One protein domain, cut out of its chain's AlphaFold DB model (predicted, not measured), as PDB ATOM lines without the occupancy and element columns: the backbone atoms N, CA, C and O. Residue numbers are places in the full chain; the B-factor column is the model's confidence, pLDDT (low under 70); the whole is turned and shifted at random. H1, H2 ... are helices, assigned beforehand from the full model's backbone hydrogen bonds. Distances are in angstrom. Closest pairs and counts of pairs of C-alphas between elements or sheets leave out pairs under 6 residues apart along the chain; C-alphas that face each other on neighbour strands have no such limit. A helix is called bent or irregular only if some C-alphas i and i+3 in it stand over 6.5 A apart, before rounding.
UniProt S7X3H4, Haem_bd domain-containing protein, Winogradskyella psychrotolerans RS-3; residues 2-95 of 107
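What this domain is: This is residues 2 to 95 of the 107 residues of the protein "Haem_bd domain-containing protein" of Winogradskyella psychrotolerans RS-3 (UniProt S7X3H4). A single long helix, H1, sticks out as an arm from a loose body of shorter helices, and a long link, residues 19 to 29, runs from it along the body to H2 at the far end. In that body H6 lies in the middle, with H5 at its beginning and H4 packed on its later part; H2 and H7 pack together at the far end, and H3 lies off to one side. The printed part has 94 residues with seven named helices, H1 to H7 in order along the chain, and no named strand; its class is all helix. It is only just loose, close to extended, with a radius of gyration of the C-alphas of 18.5 A, and spans 65 by 26 by 20 A, the arm adding to its length.

Where its parts are: H1 is residues 2 to 18, 24.4 A long, and begins at C-alpha 2 at (170.948, 147.171, 98.814). H2 is residues 30 to 40, 16.8 A, and H3 is residues 44 to 53, 14.1 A. H4, residues 55 to 58, and H5, residues 66 to 69, have four residues each. H6 is residues 73 to 87, 21.6 A, beginning at C-alpha 73 at (169.269, 154.103, 128.224). H7 is residues 90 to 95 and ends at C-alpha 95 at (176.781, 167.774, 155.162). H7 is irregular, with C-alphas 91 and 94 7.9 A apart, and H2 only just so, with C-alphas 32 and 35 7.0 A apart.

How they stand to each other: H1 touches no helix. H2 touches H7, closest at the C-alphas of Val 33 and Ser 91, 4.5 A apart, at a steep tilt of 66 degrees, the same way. H3 is close to H2 but not clearly touching; their closest C-alphas, of Phe 37 and Lys 47, are 7.7 A apart. H3 and H4 meet only through their link. H4 touches H6 at residues 80 to 85 alone, closest at the C-alphas of Cys 57 and Val 81, 4.7 A apart. H4 only just touches H7, with 3 pairs of C-alphas within 8 A, the closest those of His 58 and Met 90 at 6.0 A. H5 and H6 touch only at the corner, closest at the C-alphas of Asn 68 and Asn 74, 4.4 A apart. In H1 and H3 every O i to N i+4 pair is within hydrogen-bond range; in H2 4 of 7 are, in H6 10 of 11, and in H7 0 of 2, beside 2 of 3 O i to N i+3 pairs, while H4 and H5 are too short for an O i to N i+4 pair.

The domain as a whole: The two C-alphas farthest apart, of Lys 2 and Asp 39, are 65.3 A apart. Residues 2 to 14 stand free, and the body without them spans 47 by 26 by 19 A. The printed part has no cut, and the link from H1 to H2, 11 residues, is long. The mean pLDDT of the printed part is 96.0, and no printed residue is under 70.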
ATOM      1  N   LYS A   2     169.635 147.671  98.334       84.19
ATOM      2  CA  LYS A   2     170.948 147.171  98.814       84.19
ATOM      3  C   LYS A   2     171.677 148.140  99.764       84.19
ATOM      4  O   LYS A   2     172.248 147.691 100.748       84.19
ATOM      5  N   ILE A   3     171.620 149.449  99.502       92.62
ATOM      6  CA  ILE A   3     172.264 150.477 100.345       92.62
ATOM      7  C   ILE A   3     171.603 150.563 101.728       92.62
ATOM      8  O   ILE A   3     172.299 150.484 102.729       92.62
ATOM      9  N   ILE A   4     170.268 150.616 101.788       94.56
ATOM     10  CA  ILE A   4     169.515 150.642 103.056       94.56
ATOM     11  C   ILE A   4     169.854 149.420 103.922       94.56
ATOM     12  O   ILE A   4     170.104 149.567 105.112       94.56
ATOM     13  N   LYS A   5     169.952 148.223 103.321       94.12
ATOM     14  CA  LYS A   5     170.366 147.005 104.039       94.12
ATOM     15  C   LYS A   5     171.787 147.104 104.607       94.12
ATOM     16  O   LYS A   5     172.008 146.683 105.735       94.12
ATOM     17  N   LYS A   6     172.738 147.671 103.855       95.25
ATOM     18  CA  LYS A   6     174.117 147.882 104.328       95.25
ATOM     19  C   LYS A   6     174.184 148.895 105.473       95.25
ATOM     20  O   LYS A   6     174.883 148.642 106.445       95.25
ATOM     21  N   ILE A   7     173.434 149.996 105.376       96.94
ATOM     22  CA  ILE A   7     173.351 151.012 106.437       96.94
ATOM     23  C   ILE A   7     172.737 150.407 107.702       96.94
ATOM     24  O   ILE A   7     173.306 150.548 108.776       96.94
ATOM     25  N   GLY A   8     171.624 149.678 107.575       97.06
ATOM     26  CA  GLY A   8     170.990 149.006 108.710       97.06
ATOM     27  C   GLY A   8     171.914 147.992 109.387       97.06
ATOM     28  O   GLY A   8     171.995 147.969 110.609       97.06
ATOM     29  N   LEU A   9     172.663 147.204 108.607       97.06
ATOM     30  CA  LEU A   9     173.643 146.261 109.152       97.06
ATOM     31  C   LEU A   9     174.779 146.980 109.892       97.06
ATOM     32  O   LEU A   9     175.157 146.558 110.978       97.06
ATOM     33  N   LEU A  10     175.298 148.076 109.330       97.31
ATOM     34  CA  LEU A  10     176.337 148.875 109.977       97.31
ATOM     35  C   LEU A  10     175.838 149.483 111.297       97.31
ATOM     36  O   LEU A  10     176.521 149.362 112.308       97.31
ATOM     37  N   LEU A  11     174.634 150.063 111.314       96.88
ATOM     38  CA  LEU A  11     174.024 150.596 112.536       96.88
ATOM     39  C   LEU A  11     173.793 149.510 113.588       96.88
ATOM     40  O   LEU A  11     174.043 149.750 114.764       96.88
ATOM     41  N   LEU A  12     173.368 148.311 113.179       97.12
ATOM     42  CA  LEU A  12     173.190 147.185 114.093       97.12
ATOM     43  C   LEU A  12     174.520 146.753 114.721       97.12
ATOM     44  O   LEU A  12     174.577 146.539 115.927       97.12
ATOM     45  N   ILE A  13     175.591 146.659 113.927       97.81
ATOM     46  CA  ILE A  13     176.928 146.320 114.437       97.81
ATOM     47  C   ILE A  13     177.390 147.375 115.445       97.81
ATOM     48  O   ILE A  13     177.815 147.022 116.541       97.81
ATOM     49  N   VAL A  14     177.255 148.661 115.107       97.12
ATOM     50  CA  VAL A  14     177.597 149.763 116.019       97.12
ATOM     51  C   VAL A  14     176.766 149.689 117.300       97.12
ATOM     52  O   VAL A  14     177.322 149.812 118.387       97.12
ATOM     53  N   PHE A  15     175.460 149.432 117.196       96.38
ATOM     54  CA  PHE A  15     174.573 149.301 118.351       96.38
ATOM     55  C   PHE A  15     174.981 148.145 119.271       96.38
ATOM     56  O   PHE A  15     175.024 148.334 120.484       96.38
ATOM     57  N   VAL A  16     175.319 146.977 118.710       97.62
ATOM     58  CA  VAL A  16     175.784 145.806 119.472       97.62
ATOM     59  C   VAL A  16     177.113 146.098 120.163       97.62
ATOM     60  O   VAL A  16     177.250 145.813 121.347       97.62
ATOM     61  N   VAL A  17     178.073 146.711 119.462       97.88
ATOM     62  CA  VAL A  17     179.360 147.110 120.054       97.88
ATOM     63  C   VAL A  17     179.156 148.127 121.182       97.88
ATOM     64  O   VAL A  17     179.794 148.017 122.225       97.88
ATOM     65  N   ALA A  18     178.231 149.076 121.021       96.44
ATOM     66  CA  ALA A  18     177.924 150.071 122.043       96.44
ATOM     67  C   ALA A  18     177.332 149.468 123.333       96.44
ATOM     68  O   ALA A  18     177.491 150.070 124.392       96.44
ATOM     69  N   GLN A  19     176.700 148.285 123.289       96.69
ATOM     70  CA  GLN A  19     176.182 147.626 124.501       96.69
ATOM     71  C   GLN A  19     177.293 147.174 125.465       96.69
ATOM     72  O   GLN A  19     177.020 146.960 126.642       96.69
ATOM     73  N   PHE A  20     178.537 147.028 124.996       96.56
ATOM     74  CA  PHE A  20     179.672 146.627 125.840       96.56
ATOM     75  C   PHE A  20     180.264 147.785 126.657       96.56
ATOM     76  O   PHE A  20     181.138 147.554 127.489       96.56
ATOM     77  N   PHE A  21     179.795 149.016 126.436       95.62
ATOM     78  CA  PHE A  21     180.234 150.211 127.151       95.62
ATOM     79  C   PHE A  21     179.062 150.812 127.932       95.62
ATOM     80  O   PHE A  21     177.926 150.836 127.451       95.62
ATOM     81  N   GLY A  22     179.336 151.310 129.136       95.62
ATOM     82  CA  GLY A  22     178.334 151.912 130.011       95.62
ATOM     83  C   GLY A  22     178.959 152.825 131.069       95.62
ATOM     84  O   GLY A  22     180.179 152.804 131.239       95.62
ATOM     85  N   PRO A  23     178.143 153.646 131.750       96.88
ATOM     86  CA  PRO A  23     178.592 154.459 132.877       96.88
ATOM     87  C   PRO A  23     178.849 153.601 134.127       96.88
ATOM     88  O   PRO A  23     178.308 152.497 134.253       96.88
ATOM     89  N   ASP A  24     179.616 154.146 135.073       95.81
ATOM     90  CA  ASP A  24     179.745 153.573 136.415       95.81
ATOM     91  C   ASP A  24     178.376 153.535 137.112       95.81
ATOM     92  O   ASP A  24     177.542 154.432 136.943       95.81
ATOM     93  N   LYS A  25     178.128 152.481 137.894       95.62
ATOM     94  CA  LYS A  25     176.882 152.346 138.655       95.62
ATOM     95  C   LYS A  25     176.943 153.170 139.940       95.62
ATOM     96  O   LYS A  25     177.990 153.310 140.553       95.62
ATOM     97  N   ASN A  26     175.791 153.682 140.361       96.81
ATOM     98  CA  ASN A  26     175.587 154.265 141.685       96.81
ATOM     99  C   ASN A  26     175.333 153.132 142.696       96.81
ATOM    100  O   ASN A  26     174.186 152.810 143.008       96.81
ATOM    101  N   ASP A  27     176.403 152.460 143.112       95.88
ATOM    102  CA  ASP A  27     176.406 151.286 143.994       95.88
ATOM    103  C   ASP A  27     177.063 151.564 145.357       95.88
ATOM    104  O   ASP A  27     177.606 150.667 146.002       95.88
ATOM    105  N   GLY A  28     176.981 152.815 145.814       95.31
ATOM    106  CA  GLY A  28     177.421 153.227 147.137       95.31
ATOM    107  C   GLY A  28     176.591 152.621 148.271       95.31
ATOM    108  O   GLY A  28     175.601 151.905 148.074       95.31
ATOM    109  N   ASP A  29     177.016 152.925 149.495       94.06
ATOM    110  CA  ASP A  29     176.424 152.362 150.705       94.06
ATOM    111  C   ASP A  29     175.049 152.975 150.994       94.06
ATOM    112  O   ASP A  29     174.906 154.187 151.180       94.06
ATOM    113  N   ILE A  30     174.026 152.124 151.080       92.81
ATOM    114  CA  ILE A  30     172.662 152.536 151.415       92.81
ATOM    115  C   ILE A  30     172.560 153.109 152.833       92.81
ATOM    116  O   ILE A  30     171.671 153.913 153.080       92.81
ATOM    117  N   THR A  31     173.466 152.762 153.755       94.19
ATOM    118  CA  THR A  31     173.458 153.300 155.130       94.19
ATOM    119  C   THR A  31     173.760 154.803 155.183       94.19
ATOM    120  O   THR A  31     173.428 155.472 156.161       94.19
ATOM    121  N   SER A  32     174.290 155.385 154.099       93.25
ATOM    122  CA  SER A  32     174.509 156.834 153.966       93.25
ATOM    123  C   SER A  32     173.246 157.680 154.208       93.25
ATOM    124  O   SER A  32     173.344 158.831 154.631       93.25
ATOM    125  N   VAL A  33     172.048 157.117 154.009       96.44
ATOM    126  CA  VAL A  33     170.760 157.811 154.208       96.44
ATOM    127  C   VAL A  33     170.222 157.714 155.642       96.44
ATOM    128  O   VAL A  33     169.187 158.307 155.955       96.44
ATOM    129  N   ASP A  34     170.887 156.983 156.541       96.31
ATOM    130  CA  ASP A  34     170.393 156.763 157.908       96.31
ATOM    131  C   ASP A  34     170.334 158.064 158.717       96.31
ATOM    132  O   ASP A  34     169.412 158.269 159.514       96.31
ATOM    133  N   THR A  35     171.273 158.983 158.467       95.50
ATOM    134  CA  THR A  35     171.280 160.314 159.092       95.50
ATOM    135  C   THR A  35     170.036 161.116 158.712       95.50
ATOM    136  O   THR A  35     169.431 161.738 159.583       95.50
ATOM    137  N   PHE A  36     169.597 161.040 157.452       95.94
ATOM    138  CA  PHE A  36     168.366 161.675 156.980       95.94
ATOM    139  C   PHE A  36     167.135 161.141 157.718       95.94
ATOM    140  O   PHE A  36     166.346 161.926 158.244       95.94
ATOM    141  N   PHE A  37     166.973 159.818 157.809       96.19
ATOM    142  CA  PHE A  37     165.810 159.227 158.483       96.19
ATOM    143  C   PHE A  37     165.818 159.426 159.999       96.19
ATOM    144  O   PHE A  37     164.749 159.549 160.590       96.19
ATOM    145  N   THR A  38     166.997 159.467 160.622       96.19
ATOM    146  CA  THR A  38     167.125 159.712 162.064       96.19
ATOM    147  C   THR A  38     166.757 161.153 162.418       96.19
ATOM    148  O   THR A  38     166.032 161.372 163.382       96.19
ATOM    149  N   ASP A  39     167.217 162.126 161.627       94.62
ATOM    150  CA  ASP A  39     166.983 163.558 161.868       94.62
ATOM    151  C   ASP A  39     165.535 163.965 161.538       94.62
ATOM    152  O   ASP A  39     164.890 164.692 162.288       94.62
ATOM    153  N   THR A  40     164.983 163.453 160.430       93.44
ATOM    154  CA  THR A  40     163.613 163.795 159.997       93.44
ATOM    155  C   THR A  40     162.524 162.975 160.686       93.44
ATOM    156  O   THR A  40     161.377 163.418 160.722       93.44
ATOM    157  N   ASN A  41     162.869 161.795 161.215       96.00
ATOM    158  CA  ASN A  41     161.979 160.852 161.899       96.00
ATOM    159  C   ASN A  41     160.561 160.759 161.279       96.00
ATOM    160  O   ASN A  41     159.565 161.029 161.960       96.00
ATOM    161  N   PRO A  42     160.443 160.437 159.974       95.25
ATOM    162  CA  PRO A  42     159.154 160.428 159.303       95.25
ATOM    163  C   PRO A  42     158.296 159.248 159.789       95.25
ATOM    164  O   PRO A  42     158.843 158.198 160.141       95.25
ATOM    165  N   PRO A  43     156.957 159.371 159.743       97.81
ATOM    166  CA  PRO A  43     156.051 158.237 159.918       97.81
ATOM    167  C   PRO A  43     156.418 157.049 159.013       97.81
ATOM    168  O   PRO A  43     156.959 157.228 157.918       97.81
ATOM    169  N   GLU A  44     156.140 155.821 159.459       96.62
ATOM    170  CA  GLU A  44     156.629 154.608 158.779       96.62
ATOM    171  C   GLU A  44     156.067 154.445 157.352       96.62
ATOM    172  O   GLU A  44     156.765 153.986 156.447       96.62
ATOM    173  N   ASP A  45     154.831 154.882 157.115       97.38
ATOM    174  CA  ASP A  45     154.220 154.936 155.786       97.38
ATOM    175  C   ASP A  45     154.975 155.891 154.849       97.38
ATOM    176  O   ASP A  45     155.293 155.531 153.712       97.38
ATOM    177  N   VAL A  46     155.358 157.072 155.341       96.69
ATOM    178  CA  VAL A  46     156.170 158.045 154.595       96.69
ATOM    179  C   VAL A  46     157.577 157.504 154.342       96.69
ATOM    180  O   VAL A  46     158.096 157.615 153.230       96.69
ATOM    181  N   LYS A  47     158.193 156.856 155.336       96.12
ATOM    182  CA  LYS A  47     159.507 156.211 155.193       96.12
ATOM    183  C   LYS A  47     159.503 155.164 154.081       96.12
ATOM    184  O   LYS A  47     160.436 155.110 153.278       96.12
ATOM    185  N   MET A  48     158.448 154.355 154.004       96.56
ATOM    186  CA  MET A  48     158.268 153.364 152.945       96.56
ATOM    187  C   MET A  48     158.119 154.019 151.565       96.56
ATOM    188  O   MET A  48     158.734 153.552 150.604       96.56
ATOM    189  N   ILE A  49     157.367 155.119 151.461       97.19
ATOM    190  CA  ILE A  49     157.254 155.887 150.211       97.19
ATOM    191  C   ILE A  49     158.629 156.404 149.778       97.19
ATOM    192  O   ILE A  49     159.036 156.157 148.647       97.19
ATOM    193  N   LEU A  50     159.382 157.049 150.673       96.50
ATOM    194  CA  LEU A  50     160.710 157.595 150.363       96.50
ATOM    195  C   LEU A  50     161.678 156.505 149.885       96.50
ATOM    196  O   LEU A  50     162.377 156.687 148.884       96.50
ATOM    197  N   LYS A  51     161.669 155.339 150.545       94.56
ATOM    198  CA  LYS A  51     162.492 154.180 150.165       94.56
ATOM    199  C   LYS A  51     162.206 153.655 148.762       94.56
ATOM    200  O   LYS A  51     163.139 153.222 148.084       94.56
ATOM    201  N   ASN A  52     160.944 153.677 148.345       94.62
ATOM    202  CA  ASN A  52     160.504 153.076 147.087       94.62
ATOM    203  C   ASN A  52     160.446 154.074 145.927       94.62
ATOM    204  O   ASN A  52     160.632 153.678 144.783       94.62
ATOM    205  N   ALA A  53     160.170 155.347 146.210       95.69
ATOM    206  CA  ALA A  53     159.941 156.365 145.190       95.69
ATOM    207  C   ALA A  53     161.125 157.321 145.002       95.69
ATOM    208  O   ALA A  53     161.256 157.904 143.930       95.69
ATOM    209  N   CYS A  54     161.972 157.512 146.023       96.00
ATOM    210  CA  CYS A  54     162.965 158.591 146.020       96.00
ATOM    211  C   CYS A  54     164.412 158.093 146.101       96.00
ATOM    212  O   CYS A  54     165.265 158.617 145.386       96.00
ATOM    213  N   LEU A  55     164.701 157.102 146.954       95.81
ATOM    214  CA  LEU A  55     166.084 156.712 147.265       95.81
ATOM    215  C   LEU A  55     166.897 156.283 146.049       95.81
ATOM    216  O   LEU A  55     168.064 156.652 145.955       95.81
ATOM    217  N   ASP A  56     166.285 155.577 145.100       96.88
ATOM    218  CA  ASP A  56     167.005 155.081 143.927       96.88
ATOM    219  C   ASP A  56     167.592 156.221 143.068       96.88
ATOM    220  O   ASP A  56     168.581 156.005 142.374       96.88
ATOM    221  N   CYS A  57     167.040 157.439 143.141       96.81
ATOM    222  CA  CYS A  57     167.533 158.603 142.394       96.81
ATOM    223  C   CYS A  57     168.212 159.665 143.271       96.81
ATOM    224  O   CYS A  57     169.047 160.409 142.771       96.81
ATOM    225  N   HIS A  58     167.856 159.755 144.554       97.38
ATOM    226  CA  HIS A  58     168.304 160.808 145.474       97.38
ATOM    227  C   HIS A  58     169.230 160.283 146.586       97.38
ATOM    228  O   HIS A  58     169.258 160.845 147.678       97.38
ATOM    229  N   SER A  59     169.963 159.197 146.335       97.25
ATOM    230  CA  SER A  59     170.968 158.652 147.258       97.25
ATOM    231  C   SER A  59     172.195 158.116 146.513       97.25
ATOM    232  O   SER A  59     172.232 158.073 145.282       97.25
ATOM    233  N   ASP A  60     173.212 157.689 147.251       96.69
ATOM    234  CA  ASP A  60     174.409 157.016 146.737       96.69
ATOM    235  C   ASP A  60     174.165 155.557 146.312       96.69
ATOM    236  O   ASP A  60     175.086 154.909 145.827       96.69
ATOM    237  N   SER A  61     172.938 155.037 146.433       96.56
ATOM    238  CA  SER A  61     172.614 153.652 146.079       96.56
ATOM    239  C   SER A  61     171.350 153.559 145.219       96.56
ATOM    240  O   SER A  61     170.262 153.955 145.637       96.56
ATOM    241  N   THR A  62     171.480 153.010 144.009       96.81
ATOM    242  CA  THR A  62     170.372 152.838 143.059       96.81
ATOM    243  C   THR A  62     170.083 151.362 142.809       96.81
ATOM    244  O   THR A  62     170.917 150.625 142.273       96.81
ATOM    245  N   ARG A  63     168.847 150.923 143.071       96.00
ATOM    246  CA  ARG A  63     168.352 149.633 142.569       96.00
ATOM    247  C   ARG A  63     167.957 149.772 141.106       96.00
ATOM    248  O   ARG A  63     166.818 150.081 140.762       96.00
ATOM    249  N   TYR A  64     168.927 149.548 140.228       96.31
ATOM    250  CA  TYR A  64     168.719 149.730 138.800       96.31
ATOM    251  C   TYR A  64     167.671 148.761 138.218       96.31
ATOM    252  O   TYR A  64     167.744 147.551 138.453       96.31
ATOM    253  N   PRO A  65     166.743 149.259 137.385       95.69
ATOM    254  CA  PRO A  65     165.831 148.420 136.622       95.69
ATOM    255  C   PRO A  65     166.572 147.674 135.502       95.69
ATOM    256  O   PRO A  65     167.651 148.073 135.063       95.69
ATOM    257  N   TRP A  66     165.966 146.604 134.984       96.75
ATOM    258  CA  TRP A  66     166.579 145.720 133.980       96.75
ATOM    259  C   TRP A  66     167.063 146.451 132.715       96.75
ATOM    260  O   TRP A  66     168.076 146.072 132.126       96.75
ATOM    261  N   TYR A  67     166.369 147.519 132.315       95.56
ATOM    262  CA  TYR A  67     166.692 148.297 131.119       95.56
ATOM    263  C   TYR A  67     167.944 149.174 131.279       95.56
ATOM    264  O   TYR A  67     168.453 149.682 130.284       95.56
ATOM    265  N   ASN A  68     168.506 149.300 132.488       97.12
ATOM    266  CA  ASN A  68     169.818 149.920 132.700       97.12
ATOM    267  C   ASN A  68     170.973 149.109 132.081       97.12
ATOM    268  O   ASN A  68     172.110 149.558 132.068       97.12
ATOM    269  N   ASN A  69     170.723 147.904 131.569       95.81
ATOM    270  CA  ASN A  69     171.729 147.152 130.814       95.81
ATOM    271  C   ASN A  69     171.672 147.437 129.302       95.81
ATOM    272  O   ASN A  69     172.362 146.769 128.540       95.81
ATOM    273  N   ILE A  70     170.838 148.389 128.860       97.12
ATOM    274  CA  ILE A  70     170.665 148.736 127.445       97.12
ATOM    275  C   ILE A  70     171.281 150.109 127.178       97.12
ATOM    276  O   ILE A  70     170.813 151.123 127.696       97.12
ATOM    277  N   THR A  71     172.290 150.171 126.315       96.75
ATOM    278  CA  THR A  71     172.850 151.434 125.811       96.75
ATOM    279  C   THR A  71     171.947 151.987 124.699       96.75
ATOM    280  O   THR A  71     171.565 151.220 123.809       96.75
ATOM    281  N   PRO A  72     171.582 153.290 124.692       95.56
ATOM    282  CA  PRO A  72     172.070 154.385 125.549       95.56
ATOM    283  C   PRO A  72     171.199 154.697 126.784       95.56
ATOM    284  O   PRO A  72     171.410 155.718 127.436       95.56
ATOM    285  N   VAL A  73     170.202 153.866 127.102       97.69
ATOM    286  CA  VAL A  73     169.269 154.103 128.224       97.69
ATOM    287  C   VAL A  73     170.009 154.150 129.564       97.69
ATOM    288  O   VAL A  73     169.669 154.957 130.423       97.69
ATOM    289  N   ASN A  74     171.051 153.340 129.722       97.62
ATOM    290  CA  ASN A  74     171.935 153.342 130.889       97.62
ATOM    291  C   ASN A  74     172.631 154.693 131.138       97.62
ATOM    292  O   ASN A  74     172.645 155.172 132.268       97.62
ATOM    293  N   TYR A  75     173.148 155.341 130.091       98.06
ATOM    294  CA  TYR A  75     173.743 156.677 130.169       98.06
ATOM    295  C   TYR A  75     172.703 157.723 130.548       98.06
ATOM    296  O   TYR A  75     172.941 158.532 131.440       98.06
ATOM    297  N   TRP A  76     171.527 157.666 129.920       97.75
ATOM    298  CA  TRP A  76     170.431 158.569 130.250       97.75
ATOM    299  C   TRP A  76     170.010 158.431 131.718       97.75
ATOM    300  O   TRP A  76     169.900 159.430 132.421       97.75
ATOM    301  N   LEU A  77     169.852 157.203 132.219       97.81
ATOM    302  CA  LEU A  77     169.493 156.971 133.616       97.81
ATOM    303  C   LEU A  77     170.589 157.449 134.581       97.81
ATOM    304  O   LEU A  77     170.275 158.087 135.583       97.81
ATOM    305  N   ALA A  78     171.864 157.188 134.276       98.00
ATOM    306  CA  ALA A  78     172.985 157.659 135.089       98.00
ATOM    307  C   ALA A  78     173.035 159.194 135.176       98.00
ATOM    308  O   ALA A  78     173.217 159.742 136.266       98.00
ATOM    309  N   ASP A  79     172.808 159.890 134.059       98.00
ATOM    310  CA  ASP A  79     172.735 161.352 134.036       98.00
ATOM    311  C   ASP A  79     171.555 161.881 134.861       98.00
ATOM    312  O   ASP A  79     171.719 162.857 135.594       98.00
ATOM    313  N   HIS A  80     170.393 161.221 134.812       97.25
ATOM    314  CA  HIS A  80     169.220 161.593 135.615       97.25
ATOM    315  C   HIS A  80     169.440 161.391 137.115       97.25
ATOM    316  O   HIS A  80     169.107 162.279 137.895       97.25
ATOM    317  N   VAL A  81     170.047 160.276 137.533       97.88
ATOM    318  CA  VAL A  81     170.416 160.058 138.945       97.88
ATOM    319  C   VAL A  81     171.414 161.126 139.400       97.88
ATOM    320  O   VAL A  81     171.237 161.752 140.444       97.88
ATOM    321  N   LYS A  82     172.440 161.402 138.585       97.56
ATOM    322  CA  LYS A  82     173.422 162.454 138.871       97.56
ATOM    323  C   LYS A  82     172.761 163.823 139.013       97.56
ATOM    324  O   LYS A  82     173.153 164.581 139.896       97.56
ATOM    325  N   ASP A  83     171.809 164.160 138.149       97.12
ATOM    326  CA  ASP A  83     171.111 165.444 138.191       97.12
ATOM    327  C   ASP A  83     170.153 165.550 139.382       97.12
ATOM    328  O   ASP A  83     170.193 166.542 140.110       97.12
ATOM    329  N   GLY A  84     169.396 164.488 139.676       95.19
ATOM    330  CA  GLY A  84     168.531 164.401 140.856       95.19
ATOM    331  C   GLY A  84     169.293 164.685 142.153       95.19
ATOM    332  O   GLY A  84     168.868 165.526 142.952       95.19
ATOM    333  N   LYS A  85     170.480 164.085 142.310       95.62
ATOM    334  CA  LYS A  85     171.372 164.303 143.464       95.62
ATOM    335  C   LYS A  85     171.923 165.726 143.574       95.62
ATOM    336  O   LYS A  85     172.230 166.176 144.675       95.62
ATOM    337  N   LYS A  86     172.041 166.483 142.473       94.38
ATOM    338  CA  LYS A  86     172.469 167.897 142.554       94.38
ATOM    339  C   LYS A  86     171.447 168.743 143.302       94.38
ATOM    340  O   LYS A  86     171.831 169.626 144.069       94.38
ATOM    341  N   HIS A  87     170.165 168.480 143.065       90.94
ATOM    342  CA  HIS A  87     169.074 169.213 143.696       90.94
ATOM    343  C   HIS A  87     168.821 168.719 145.117       90.94
ATOM    344  O   HIS A  87     168.655 169.525 146.033       90.94
ATOM    345  N   PHE A  88     168.842 167.402 145.312       93.50
ATOM    346  CA  PHE A  88     168.619 166.803 146.615       93.50
ATOM    347  C   PHE A  88     169.284 165.430 146.718       93.50
ATOM    348  O   PHE A  88     169.096 164.577 145.861       93.50
ATOM    349  N   ASP A  89     170.045 165.212 147.781       95.88
ATOM    350  CA  ASP A  89     170.824 163.999 148.014       95.88
ATOM    351  C   ASP A  89     170.722 163.629 149.493       95.88
ATOM    352  O   ASP A  89     171.320 164.289 150.349       95.88
ATOM    353  N   MET A  90     169.928 162.598 149.784       96.12
ATOM    354  CA  MET A  90     169.683 162.103 151.138       96.12
ATOM    355  C   MET A  90     170.946 161.498 151.760       96.12
ATOM    356  O   MET A  90     171.092 161.537 152.978       96.12
ATOM    357  N   SER A  91     171.873 160.990 150.942       96.56
ATOM    358  CA  SER A  91     173.142 160.416 151.413       96.56
ATOM    359  C   SER A  91     174.104 161.470 151.956       96.56
ATOM    360  O   SER A  91     175.017 161.149 152.711       96.56
ATOM    361  N   LYS A  92     173.883 162.745 151.616       95.94
ATOM    362  CA  LYS A  92     174.697 163.885 152.064       95.94
ATOM    363  C   LYS A  92     174.029 164.716 153.148       95.94
ATOM    364  O   LYS A  92     174.410 165.862 153.373       95.94
ATOM    365  N   TRP A  93     173.009 164.174 153.808       95.38
ATOM    366  CA  TRP A  93     172.214 164.928 154.772       95.38
ATOM    367  C   TRP A  93     173.033 165.487 155.944       95.38
ATOM    368  O   TRP A  93     172.769 166.601 156.400       95.38
ATOM    369  N   SER A  94     174.060 164.762 156.401       92.75
ATOM    370  CA  SER A  94     175.008 165.236 157.422       92.75
ATOM    371  C   SER A  94     175.756 166.504 157.017       92.75
ATOM    372  O   SER A  94     176.112 167.305 157.877       92.75
ATOM    373  N   ASP A  95     175.961 166.698 155.716       93.56
ATOM    374  CA  ASP A  95     176.781 167.774 155.162       93.56
ATOM    375  C   ASP A  95     175.940 169.017 154.838       93.56
ATOM    376  O   ASP A  95     176.460 170.055 154.416       93.56
TER     377      ASP A  95